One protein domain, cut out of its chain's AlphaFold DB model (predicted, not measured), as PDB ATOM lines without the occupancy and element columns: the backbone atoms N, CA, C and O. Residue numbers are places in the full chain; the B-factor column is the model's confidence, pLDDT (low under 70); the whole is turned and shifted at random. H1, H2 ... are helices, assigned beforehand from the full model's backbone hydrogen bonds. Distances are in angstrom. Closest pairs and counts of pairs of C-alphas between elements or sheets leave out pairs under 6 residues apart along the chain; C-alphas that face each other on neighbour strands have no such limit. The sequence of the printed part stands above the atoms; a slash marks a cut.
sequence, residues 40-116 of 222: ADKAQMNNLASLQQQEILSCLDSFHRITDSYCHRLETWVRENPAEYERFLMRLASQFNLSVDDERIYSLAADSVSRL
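This is residues 40 to 116 of the 222 residues of an uncharacterized protein of Giardia intestinalis (strain P15) (UniProt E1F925). One long helix, H1, is a shaft that leads to a small, loose head at its far end, where H2 turns off it to make an L and H3, beyond a link of 7 residues, folds back over one side of the L, out of the plane of H1 and H2. Residues 40 to 74 of H1 stick out free of the head and make most of the length. The printed part has 77 residues with three named helices, in the order H1, H2, H3, and no named strand; its class is all helix. The whole is extended, with a radius of gyration of the C-alphas of 22.2 A and spans of 71 by 27 by 18 A.

H1, residues 40 to 80, and H2, residues 82 to 95, are close but not clearly touching; their closest C-alphas, those of Val 78 and Tyr 85, are 6.0 A apart. Their lines are about perpendicular, only just, at 72 degrees. H3, residues 103 to 115, and H2 are near each other, with 12 pairs of C-alphas within 10 A, the closest at 8.0 A. H1 and H3 are apart, but only just, the closest C-alphas being 8.3 A apart. In H1, H2 and H3 every O i to N i+4 pair is within hydrogen-bond range.

H1 measures 60.0 A from C-alpha 40 at (-74.841, 22.814, -1.369) to C-alpha 80 at (-42.422, 34.373, 47.831). H2 measures 20.0 A and H3 17.8 A, the latter ending at C-alpha 115 at (-50.374, 48.466, 44.534).

The C-alphas of Ala 40 and Asp 101, the two farthest apart, are 71.3 A apart. Without residues 40 to 74, which stand free, the other 42 residues span 28 by 17 by 13 A. The link from H1 to H2 is tight, that from H2 to H3 short, and the printed part has no cut. The mean pLDDT of the printed part is 78.9, and residues 98 to 116 are under 70.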
ATOM      1  N   ALA A  40     -75.601  23.823  -2.107       71.06
ATOM      2  CA  ALA A  40     -74.841  22.814  -1.369       71.06
ATOM      3  C   ALA A  40     -73.393  23.255  -1.084       71.06
ATOM      4  O   ALA A  40     -72.948  23.186   0.061       71.06
ATOM      5  N   ASP A  41     -72.690  23.798  -2.082       72.69
ATOM      6  CA  ASP A  41     -71.302  24.258  -1.931       72.69
ATOM      7  C   ASP A  41     -71.216  25.479  -1.008       72.69
ATOM      8  O   ASP A  41     -70.314  25.590  -0.178       72.69
ATOM      9  N   LYS A  42     -72.201  26.382  -1.089       75.44
ATOM     10  CA  LYS A  42     -72.315  27.521  -0.163       75.44
ATOM     11  C   LYS A  42     -72.523  27.059   1.277       75.44
ATOM     12  O   LYS A  42     -71.896  27.605   2.183       75.44
ATOM     13  N   ALA A  43     -73.369  26.053   1.496       75.44
ATOM     14  CA  ALA A  43     -73.587  25.486   2.823       75.44
ATOM     15  C   ALA A  43     -72.312  24.824   3.374       75.44
ATOM     16  O   ALA A  43     -71.966  25.036   4.534       75.44
ATOM     17  N   GLN A  44     -71.573  24.088   2.538       77.00
ATOM     18  CA  GLN A  44     -70.297  23.484   2.927       77.00
ATOM     19  C   GLN A  44     -69.235  24.532   3.276       77.00
ATOM     20  O   GLN A  44     -68.585  24.405   4.312       77.00
ATOM     21  N   MET A  45     -69.093  25.596   2.478       75.81
ATOM     22  CA  MET A  45     -68.150  26.676   2.791       75.81
ATOM     23  C   MET A  45     -68.518  27.424   4.075       75.81
ATOM     24  O   MET A  45     -67.633  27.732   4.868       75.81
ATOM     25  N   ASN A  46     -69.806  27.679   4.316       79.50
ATOM     26  CA  ASN A  46     -70.252  28.316   5.556       79.50
ATOM     27  C   ASN A  46     -69.987  27.431   6.782       79.50
ATOM     28  O   ASN A  46     -69.578  27.941   7.821       79.50
ATOM     29  N   ASN A  47     -70.164  26.113   6.654       80.62
ATOM     30  CA  ASN A  47     -69.824  25.162   7.713       80.62
ATOM     31  C   ASN A  47     -68.312  25.084   7.958       80.62
ATOM     32  O   ASN A  47     -67.877  24.991   9.101       80.62
ATOM     33  N   LEU A  48     -67.492  25.147   6.907       88.19
ATOM     34  CA  LEU A  48     -66.040  25.196   7.064       88.19
ATOM     35  C   LEU A  48     -65.604  26.493   7.764       88.19
ATOM     36  O   LEU A  48     -64.790  26.457   8.683       88.19
ATOM     37  N   ALA A  49     -66.177  27.629   7.364       81.75
ATOM     38  CA  ALA A  49     -65.885  28.925   7.963       81.75
ATOM     39  C   ALA A  49     -66.307  28.985   9.439       81.75
ATOM     40  O   ALA A  49     -65.563  29.514  10.266       81.75
ATOM     41  N   SER A  50     -67.461  28.409   9.796       85.38
ATOM     42  CA  SER A  50     -67.915  28.359  11.190       85.38
ATOM     43  C   SER A  50     -67.026  27.462  12.055       85.38
ATOM     44  O   SER A  50     -66.685  27.850  13.172       85.38
ATOM     45  N   LEU A  51     -66.573  26.318  11.530       90.19
ATOM     46  CA  LEU A  51     -65.608  25.448  12.208       90.19
ATOM     47  C   LEU A  51     -64.268  26.158  12.432       90.19
ATOM     48  O   LEU A  51     -63.758  26.160  13.549       90.19
ATOM     49  N   GLN A  52     -63.738  26.833  11.410       90.00
ATOM     50  CA  GLN A  52     -62.504  27.616  11.533       90.00
ATOM     51  C   GLN A  52     -62.643  28.742  12.560       90.00
ATOM     52  O   GLN A  52     -61.747  28.962  13.373       90.00
ATOM     53  N   GLN A  53     -63.781  29.439  12.572       89.50
ATOM     54  CA  GLN A  53     -64.052  30.470  13.568       89.50
ATOM     55  C   GLN A  53     -64.080  29.885  14.988       89.50
ATOM     56  O   GLN A  53     -63.525  30.484  15.909       89.50
ATOM     57  N   GLN A  54     -64.684  28.710  15.172       91.00
ATOM     58  CA  GLN A  54     -64.722  28.031  16.464       91.00
ATOM     59  C   GLN A  54     -63.325  27.592  16.929       91.00
ATOM     60  O   GLN A  54     -62.992  27.768  18.103       91.00
ATOM     61  N   GLU A  55     -62.491  27.072  16.028       91.88
ATOM     62  CA  GLU A  55     -61.101  26.716  16.333       91.88
ATOM     63  C   GLU A  55     -60.284  27.944  16.747       91.88
ATOM     64  O   GLU A  55     -59.613  27.912  17.779       91.88
ATOM     65  N   ILE A  56     -60.401  29.055  16.012       90.69
ATOM     66  CA  ILE A  56     -59.719  30.314  16.346       90.69
ATOM     67  C   ILE A  56     -60.137  30.803  17.736       90.69
ATOM     68  O   ILE A  56     -59.280  31.141  18.552       90.69
ATOM     69  N   LEU A  57     -61.438  30.805  18.038       88.44
ATOM     70  CA  LEU A  57     -61.938  31.203  19.356       88.44
ATOM     71  C   LEU A  57     -61.413  30.283  20.467       88.44
ATOM     72  O   LEU A  57     -61.009  30.768  21.523       88.44
ATOM     73  N   SER A  58     -61.345  28.974  20.220       90.06
ATOM     74  CA  SER A  58     -60.773  28.005  21.161       90.06
ATOM     75  C   SER A  58     -59.277  28.237  21.397       90.06
ATOM     76  O   SER A  58     -58.796  28.117  22.527       90.06
ATOM     77  N   CYS A  59     -58.520  28.578  20.352       90.06
ATOM     78  CA  CYS A  59     -57.106  28.925  20.469       90.06
ATOM     79  C   CYS A  59     -56.910  30.203  21.292       90.06
ATOM     80  O   CYS A  59     -56.044  30.228  22.165       90.06
ATOM     81  N   LEU A  60     -57.725  31.233  21.056       93.56
ATOM     82  CA  LEU A  60     -57.665  32.487  21.808       93.56
ATOM     83  C   LEU A  60     -58.003  32.286  23.292       93.56
ATOM     84  O   LEU A  60     -57.278  32.789  24.146       93.56
ATOM     85  N   ASP A  61     -59.039  31.503  23.609       90.88
ATOM     86  CA  ASP A  61     -59.383  31.165  24.999       90.88
ATOM     87  C   ASP A  61     -58.256  30.362  25.673       90.88
ATOM     88  O   ASP A  61     -57.851  30.638  26.802       90.88
ATOM     89  N   SER A  62     -57.658  29.409  24.951       89.94
ATOM     90  CA  SER A  62     -56.515  28.642  25.460       89.94
ATOM     91  C   SER A  62     -55.306  29.536  25.741       89.94
ATOM     92  O   SER A  62     -54.677  29.408  26.791       89.94
ATOM     93  N   PHE A  63     -55.000  30.466  24.833       93.62
ATOM     94  CA  PHE A  63     -53.927  31.441  25.019       93.62
ATOM     95  C   PHE A  63     -54.184  32.327  26.241       93.62
ATOM     96  O   PHE A  63     -53.290  32.487  27.069       93.62
ATOM     97  N   HIS A  64     -55.409  32.836  26.400       90.50
ATOM     98  CA  HIS A  64     -55.790  33.650  27.552       90.50
ATOM     99  C   HIS A  64     -55.561  32.901  28.870       90.50
ATOM    100  O   HIS A  64     -54.882  33.400  29.762       90.50
ATOM    101  N   ARG A  65     -56.039  31.657  28.975       87.88
ATOM    102  CA  ARG A  65     -55.878  30.837  30.188       87.88
ATOM    103  C   ARG A  65     -54.419  30.528  30.514       87.88
ATOM    104  O   ARG A  65     -54.043  30.491  31.685       87.88
ATOM    105  N   ILE A  66     -53.596  30.271  29.496       90.69
ATOM    106  CA  ILE A  66     -52.162  30.018  29.682       90.69
ATOM    107  C   ILE A  66     -51.469  31.281  30.192       90.69
ATOM    108  O   ILE A  66     -50.697  31.196  31.150       90.69
ATOM    109  N   THR A  67     -51.766  32.430  29.587       90.25
ATOM    110  CA  THR A  67     -51.216  33.723  30.001       90.25
ATOM    111  C   THR A  67     -51.624  34.056  31.431       90.25
ATOM    112  O   THR A  67     -50.746  34.322  32.247       90.25
ATOM    113  N   ASP A  68     -52.903  33.913  31.786       86.44
ATOM    114  CA  ASP A  68     -53.384  34.122  33.158       86.44
ATOM    115  C   ASP A  68     -52.663  33.213  34.160       86.44
ATOM    116  O   ASP A  68     -52.190  33.661  35.206       86.44
ATOM    117  N   SER A  69     -52.522  31.926  33.831       90.31
ATOM    118  CA  SER A  69     -51.808  30.968  34.680       90.31
ATOM    119  C   SER A  69     -50.334  31.337  34.851       90.31
ATOM    120  O   SER A  69     -49.762  31.158  35.929       90.31
ATOM    121  N   TYR A  70     -49.692  31.832  33.794       90.81
ATOM    122  CA  TYR A  70     -48.313  32.289  33.855       90.81
ATOM    123  C   TYR A  70     -48.175  33.548  34.717       90.81
ATOM    124  O   TYR A  70     -47.340  33.558  35.620       90.81
ATOM    125  N   CYS A  71     -49.035  34.549  34.515       87.12
ATOM    126  CA  CYS A  71     -49.079  35.766  35.324       87.12
ATOM    127  C   CYS A  71     -49.279  35.448  36.809       87.12
ATOM    128  O   CYS A  71     -48.533  35.951  37.644       87.12
ATOM    129  N   HIS A  72     -50.202  34.543  37.140       86.12
ATOM    130  CA  HIS A  72     -50.451  34.151  38.526       86.12
ATOM    131  C   HIS A  72     -49.256  33.437  39.177       86.12
ATOM    132  O   HIS A  72     -48.927  33.684  40.340       86.12
ATOM    133  N   ARG A  73     -48.562  32.566  38.430       89.88
ATOM    134  CA  ARG A  73     -47.334  31.921  38.921       89.88
ATOM    135  C   ARG A  73     -46.212  32.926  39.130       89.88
ATOM    136  O   ARG A  73     -45.502  32.820  40.123       89.88
ATOM    137  N   LEU A  74     -46.068  33.893  38.225       88.44
ATOM    138  CA  LEU A  74     -45.073  34.952  38.354       88.44
ATOM    139  C   LEU A  74     -45.363  35.826  39.579       88.44
ATOM    140  O   LEU A  74     -44.463  36.067  40.372       88.44
ATOM    141  N   GLU A  75     -46.617  36.238  39.775       87.25
ATOM    142  CA  GLU A  75     -47.049  37.012  40.945       87.25
ATOM    143  C   GLU A  75     -46.759  36.263  42.253       87.25
ATOM    144  O   GLU A  75     -46.195  36.831  43.188       87.25
ATOM    145  N   THR A  76     -47.102  34.973  42.303       88.25
ATOM    146  CA  THR A  76     -46.819  34.112  43.460       88.25
ATOM    147  C   THR A  76     -45.317  34.022  43.721       88.25
ATOM    148  O   THR A  76     -44.877  34.266  44.841       88.25
ATOM    149  N   TRP A  77     -44.518  33.760  42.684       90.75
ATOM    150  CA  TRP A  77     -43.066  33.658  42.814       90.75
ATOM    151  C   TRP A  77     -42.424  34.965  43.299       90.75
ATOM    152  O   TRP A  77     -41.557  34.925  44.170       90.75
ATOM    153  N   VAL A  78     -42.878  36.119  42.790       91.56
ATOM    154  CA  VAL A  78     -42.403  37.448  43.220       91.56
ATOM    155  C   VAL A  78     -42.725  37.699  44.694       91.56
ATOM    156  O   VAL A  78     -41.870  38.193  45.425       91.56
ATOM    157  N   ARG A  79     -43.931  37.332  45.151       82.00
ATOM    158  CA  ARG A  79     -44.316  37.463  46.567       82.00
ATOM    159  C   ARG A  79     -43.501  36.557  47.486       82.00
ATOM    160  O   ARG A  79     -43.163  36.973  48.589       82.00
ATOM    161  N   GLU A  80     -43.204  35.337  47.051       89.31
ATOM    162  CA  GLU A  80     -42.422  34.373  47.831       89.31
ATOM    163  C   GLU A  80     -40.926  34.727  47.877       89.31
ATOM    164  O   GLU A  80     -40.262  34.436  48.869       89.31
ATOM    165  N   ASN A  81     -40.394  35.383  46.837       89.75
ATOM    166  CA  ASN A  81     -38.957  35.627  46.669       89.75
ATOM    167  C   ASN A  81     -38.629  37.112  46.383       89.75
ATOM    168  O   ASN A  81     -37.990  37.421  45.370       89.75
ATOM    169  N   PRO A  82     -38.999  38.059  47.270       83.88
ATOM    170  CA  PRO A  82     -38.860  39.495  47.004       83.88
ATOM    171  C   PRO A  82     -37.404  39.930  46.773       83.88
ATOM    172  O   PRO A  82     -37.129  40.719  45.873       83.88
ATOM    173  N   ALA A  83     -36.448  39.354  47.512       83.75
ATOM    174  CA  ALA A  83     -35.025  39.669  47.363       83.75
ATOM    175  C   ALA A  83     -34.428  39.170  46.031       83.75
ATOM    176  O   ALA A  83     -33.511  39.780  45.482       83.75
ATOM    177  N   GLU A  84     -34.916  38.048  45.491       87.06
ATOM    178  CA  GLU A  84     -34.464  37.556  44.183       87.06
ATOM    179  C   GLU A  84     -35.040  38.391  43.043       87.06
ATOM    180  O   GLU A  84     -34.331  38.682  42.075       87.06
ATOM    181  N   TYR A  85     -36.296  38.814  43.185       86.12
ATOM    182  CA  TYR A  85     -36.939  39.733  42.259       86.12
ATOM    183  C   TYR A  85     -36.218  41.087  42.216       86.12
ATOM    184  O   TYR A  85     -35.898  41.574  41.135       86.12
ATOM    185  N   GLU A  86     -35.844  41.644  43.369       81.62
ATOM    186  CA  GLU A  86     -35.043  42.869  43.454       81.62
ATOM    187  C   GLU A  86     -33.685  42.718  42.746       81.62
ATOM    188  O   GLU A  86     -33.332  43.522  41.885       81.62
ATOM    189  N   ARG A  87     -32.945  41.626  42.997       82.56
ATOM    190  CA  ARG A  87     -31.685  41.337  42.281       82.56
ATOM    191  C   ARG A  87     -31.884  41.165  40.776       82.56
ATOM    192  O   ARG A  87     -30.985  41.471  39.992       82.56
ATOM    193  N   PHE A  88     -33.014  40.608  40.352       85.88
ATOM    194  CA  PHE A  88     -33.367  40.515  38.940       85.88
ATOM    195  C   PHE A  88     -33.600  41.905  38.335       85.88
ATOM    196  O   PHE A  88     -32.988  42.209  37.312       85.88
ATOM    197  N   LEU A  89     -34.386  42.763  38.992       83.94
ATOM    198  CA  LEU A  89     -34.620  44.142  38.557       83.94
ATOM    199  C   LEU A  89     -33.321  44.947  38.475       83.94
ATOM    200  O   LEU A  89     -33.106  45.649  37.496       83.94
ATOM    201  N   MET A  90     -32.418  44.778  39.440       77.75
ATOM    202  CA  MET A  90     -31.108  45.435  39.460       77.75
ATOM    203  C   MET A  90     -30.216  45.005  38.289       77.75
ATOM    204  O   MET A  90     -29.597  45.840  37.630       77.75
ATOM    205  N   ARG A  91     -30.181  43.700  37.977       85.75
ATOM    206  CA  ARG A  91     -29.472  43.185  36.792       85.75
ATOM    207  C   ARG A  91     -30.069  43.732  35.500       85.75
ATOM    208  O   ARG A  91     -29.326  44.078  34.588       85.75
ATOM    209  N   LEU A  92     -31.393  43.809  35.431       85.56
ATOM    210  CA  LEU A  92     -32.103  44.310  34.262       85.56
ATOM    211  C   LEU A  92     -31.848  45.813  34.074       85.56
ATOM    212  O   LEU A  92     -31.454  46.229  32.991       85.56
ATOM    213  N   ALA A  93     -31.949  46.610  35.138       79.06
ATOM    214  CA  ALA A  93     -31.617  48.034  35.133       79.06
ATOM    215  C   ALA A  93     -30.173  48.287  34.673       79.06
ATOM    216  O   ALA A  93     -29.943  49.130  33.807       79.06
ATOM    217  N   SER A  94     -29.218  47.491  35.163       77.94
ATOM    218  CA  SER A  94     -27.817  47.552  34.731       77.94
ATOM    219  C   SER A  94     -27.633  47.219  33.246       77.94
ATOM    220  O   SER A  94     -26.871  47.908  32.574       77.94
ATOM    221  N   GLN A  95     -28.345  46.224  32.700       81.94
ATOM    222  CA  GLN A  95     -28.288  45.906  31.263       81.94
ATOM    223  C   GLN A  95     -28.796  47.049  30.378       81.94
ATOM    224  O   GLN A  95     -28.318  47.213  29.257       81.94
ATOM    225  N   PHE A  96     -29.741  47.843  30.880       80.00
ATOM    226  CA  PHE A  96     -30.298  48.997  30.175       80.00
ATOM    227  C   PHE A  96     -29.625  50.329  30.548       80.00
ATOM    228  O   PHE A  96     -30.123  51.380  30.151       80.00
ATOM    229  N   ASN A  97     -28.496  50.308  31.274       75.12
ATOM    230  CA  ASN A  97     -27.793  51.501  31.774       75.12
ATOM    231  C   ASN A  97     -28.706  52.482  32.537       75.12
ATOM    232  O   ASN A  97     -28.497  53.696  32.502       75.12
ATOM    233  N   LEU A  98     -29.726  51.968  33.226       68.44
ATOM    234  CA  LEU A  98     -30.553  52.766  34.124       68.44
ATOM    235  C   LEU A  98     -29.762  52.993  35.418       68.44
ATOM    236  O   LEU A  98     -29.257  52.039  36.015       68.44
ATOM    237  N   SER A  99     -29.617  54.251  35.838       59.78
ATOM    238  CA  SER A  99     -28.895  54.606  37.060       59.78
ATOM    239  C   SER A  99     -29.591  54.008  38.282       59.78
ATOM    240  O   SER A  99     -30.721  54.359  38.606       59.78
ATOM    241  N   VAL A 100     -28.888  53.104  38.957       56.06
ATOM    242  CA  VAL A 100     -29.344  52.360  40.141       56.06
ATOM    243  C   VAL A 100     -29.507  53.254  41.387       56.06
ATOM    244  O   VAL A 100     -30.227  52.882  42.307       56.06
ATOM    245  N   ASP A 101     -28.912  54.453  41.389       54.91
ATOM    246  CA  ASP A 101     -29.021  55.455  42.467       54.91
ATOM    247  C   ASP A 101     -30.355  56.218  42.493       54.91
ATOM    248  O   ASP A 101     -30.588  57.041  43.379       54.91
ATOM    249  N   ASP A 102     -31.262  55.967  41.548       55.75
ATOM    250  CA  ASP A 102     -32.607  56.509  41.658       55.75
ATOM    251  C   ASP A 102     -33.338  55.754  42.782       55.75
ATOM    252  O   ASP A 102     -33.950  54.714  42.555       55.75
ATOM    253  N   GLU A 103     -33.354  56.315  43.998       57.62
ATOM    254  CA  GLU A 103     -34.250  55.924  45.109       57.62
ATOM    255  C   GLU A 103     -35.713  55.762  44.642       57.62
ATOM    256  O   GLU A 103     -36.514  55.038  45.240       57.62
ATOM    257  N   ARG A 104     -36.050  56.395  43.512       57.62
ATOM    258  CA  ARG A 104     -37.294  56.222  42.766       57.62
ATOM    259  C   ARG A 104     -37.519  54.796  42.278       57.62
ATOM    260  O   ARG A 104     -38.665  54.394  42.287       57.62
ATOM    261  N   ILE A 105     -36.507  54.029  41.866       58.12
ATOM    262  CA  ILE A 105     -36.654  52.636  41.397       58.12
ATOM    263  C   ILE A 105     -37.034  51.725  42.564       58.12
ATOM    264  O   ILE A 105     -37.967  50.936  42.436       58.12
ATOM    265  N   TYR A 106     -36.376  51.872  43.716       57.50
ATOM    266  CA  TYR A 106     -36.722  51.132  44.933       57.50
ATOM    267  C   TYR A 106     -38.100  51.525  45.459       57.50
ATOM    268  O   TYR A 106     -38.910  50.661  45.794       57.50
ATOM    269  N   SER A 107     -38.402  52.826  45.441       62.78
ATOM    270  CA  SER A 107     -39.727  53.342  45.781       62.78
ATOM    271  C   SER A 107     -40.785  52.824  44.809       62.78
ATOM    272  O   SER A 107     -41.824  52.365  45.250       62.78
ATOM    273  N   LEU A 108     -40.516  52.806  43.501       60.59
ATOM    274  CA  LEU A 108     -41.432  52.321  42.466       60.59
ATOM    275  C   LEU A 108     -41.629  50.805  42.553       60.59
ATOM    276  O   LEU A 108     -42.746  50.342  42.352       60.59
ATOM    277  N   ALA A 109     -40.590  50.030  42.872       59.88
ATOM    278  CA  ALA A 109     -40.676  48.586  43.089       59.88
ATOM    279  C   ALA A 109     -41.498  48.257  44.346       59.88
ATOM    280  O   ALA A 109     -42.394  47.417  44.297       59.88
ATOM    281  N   ALA A 110     -41.270  48.967  45.454       61.22
ATOM    282  CA  ALA A 110     -42.071  48.823  46.668       61.22
ATOM    283  C   ALA A 110     -43.528  49.272  46.451       61.22
ATOM    284  O   ALA A 110     -44.463  48.579  46.853       61.22
ATOM    285  N   ASP A 111     -43.732  50.393  45.757       58.41
ATOM    286  CA  ASP A 111     -45.054  50.948  45.468       58.41
ATOM    287  C   ASP A 111     -45.813  50.041  44.480       58.41
ATOM    288  O   ASP A 111     -46.993  49.769  44.680       58.41
ATOM    289  N   SER A 112     -45.145  49.441  43.488       55.31
ATOM    290  CA  SER A 112     -45.760  48.452  42.588       55.31
ATOM    291  C   SER A 112     -46.083  47.128  43.282       55.31
ATOM    292  O   SER A 112     -47.163  46.597  43.045       55.31
ATOM    293  N   VAL A 113     -45.253  46.636  44.209       60.16
ATOM    294  CA  VAL A 113     -45.602  45.473  45.051       60.16
ATOM    295  C   VAL A 113     -46.789  45.779  45.973       60.16
ATOM    296  O   VAL A 113     -47.650  44.920  46.162       60.16
ATOM    297  N   SER A 114     -46.882  47.000  46.508       59.69
ATOM    298  CA  SER A 114     -47.979  47.418  47.395       59.69
ATOM    299  C   SER A 114     -49.298  47.709  46.663       59.69
ATOM    300  O   SER A 114     -50.375  47.502  47.223       59.69
ATOM    301  N   ARG A 115     -49.226  48.156  45.401       55.81
ATOM    302  CA  ARG A 115     -50.374  48.466  44.534       55.81
ATOM    303  C   ARG A 115     -50.783  47.313  43.630       55.81
ATOM    304  O   ARG A 115     -51.798  47.438  42.942       55.81
ATOM    305  N   LEU A 116     -50.027  46.208  43.615       56.78
ATOM    306  CA  LEU A 116     -50.478  44.972  42.986       56.78
ATOM    307  C   LEU A 116     -51.852  44.652  43.569       56.78
ATOM    308  O   LEU A 116     -51.973  44.505  44.791       56.78
TER     309      LEU A 116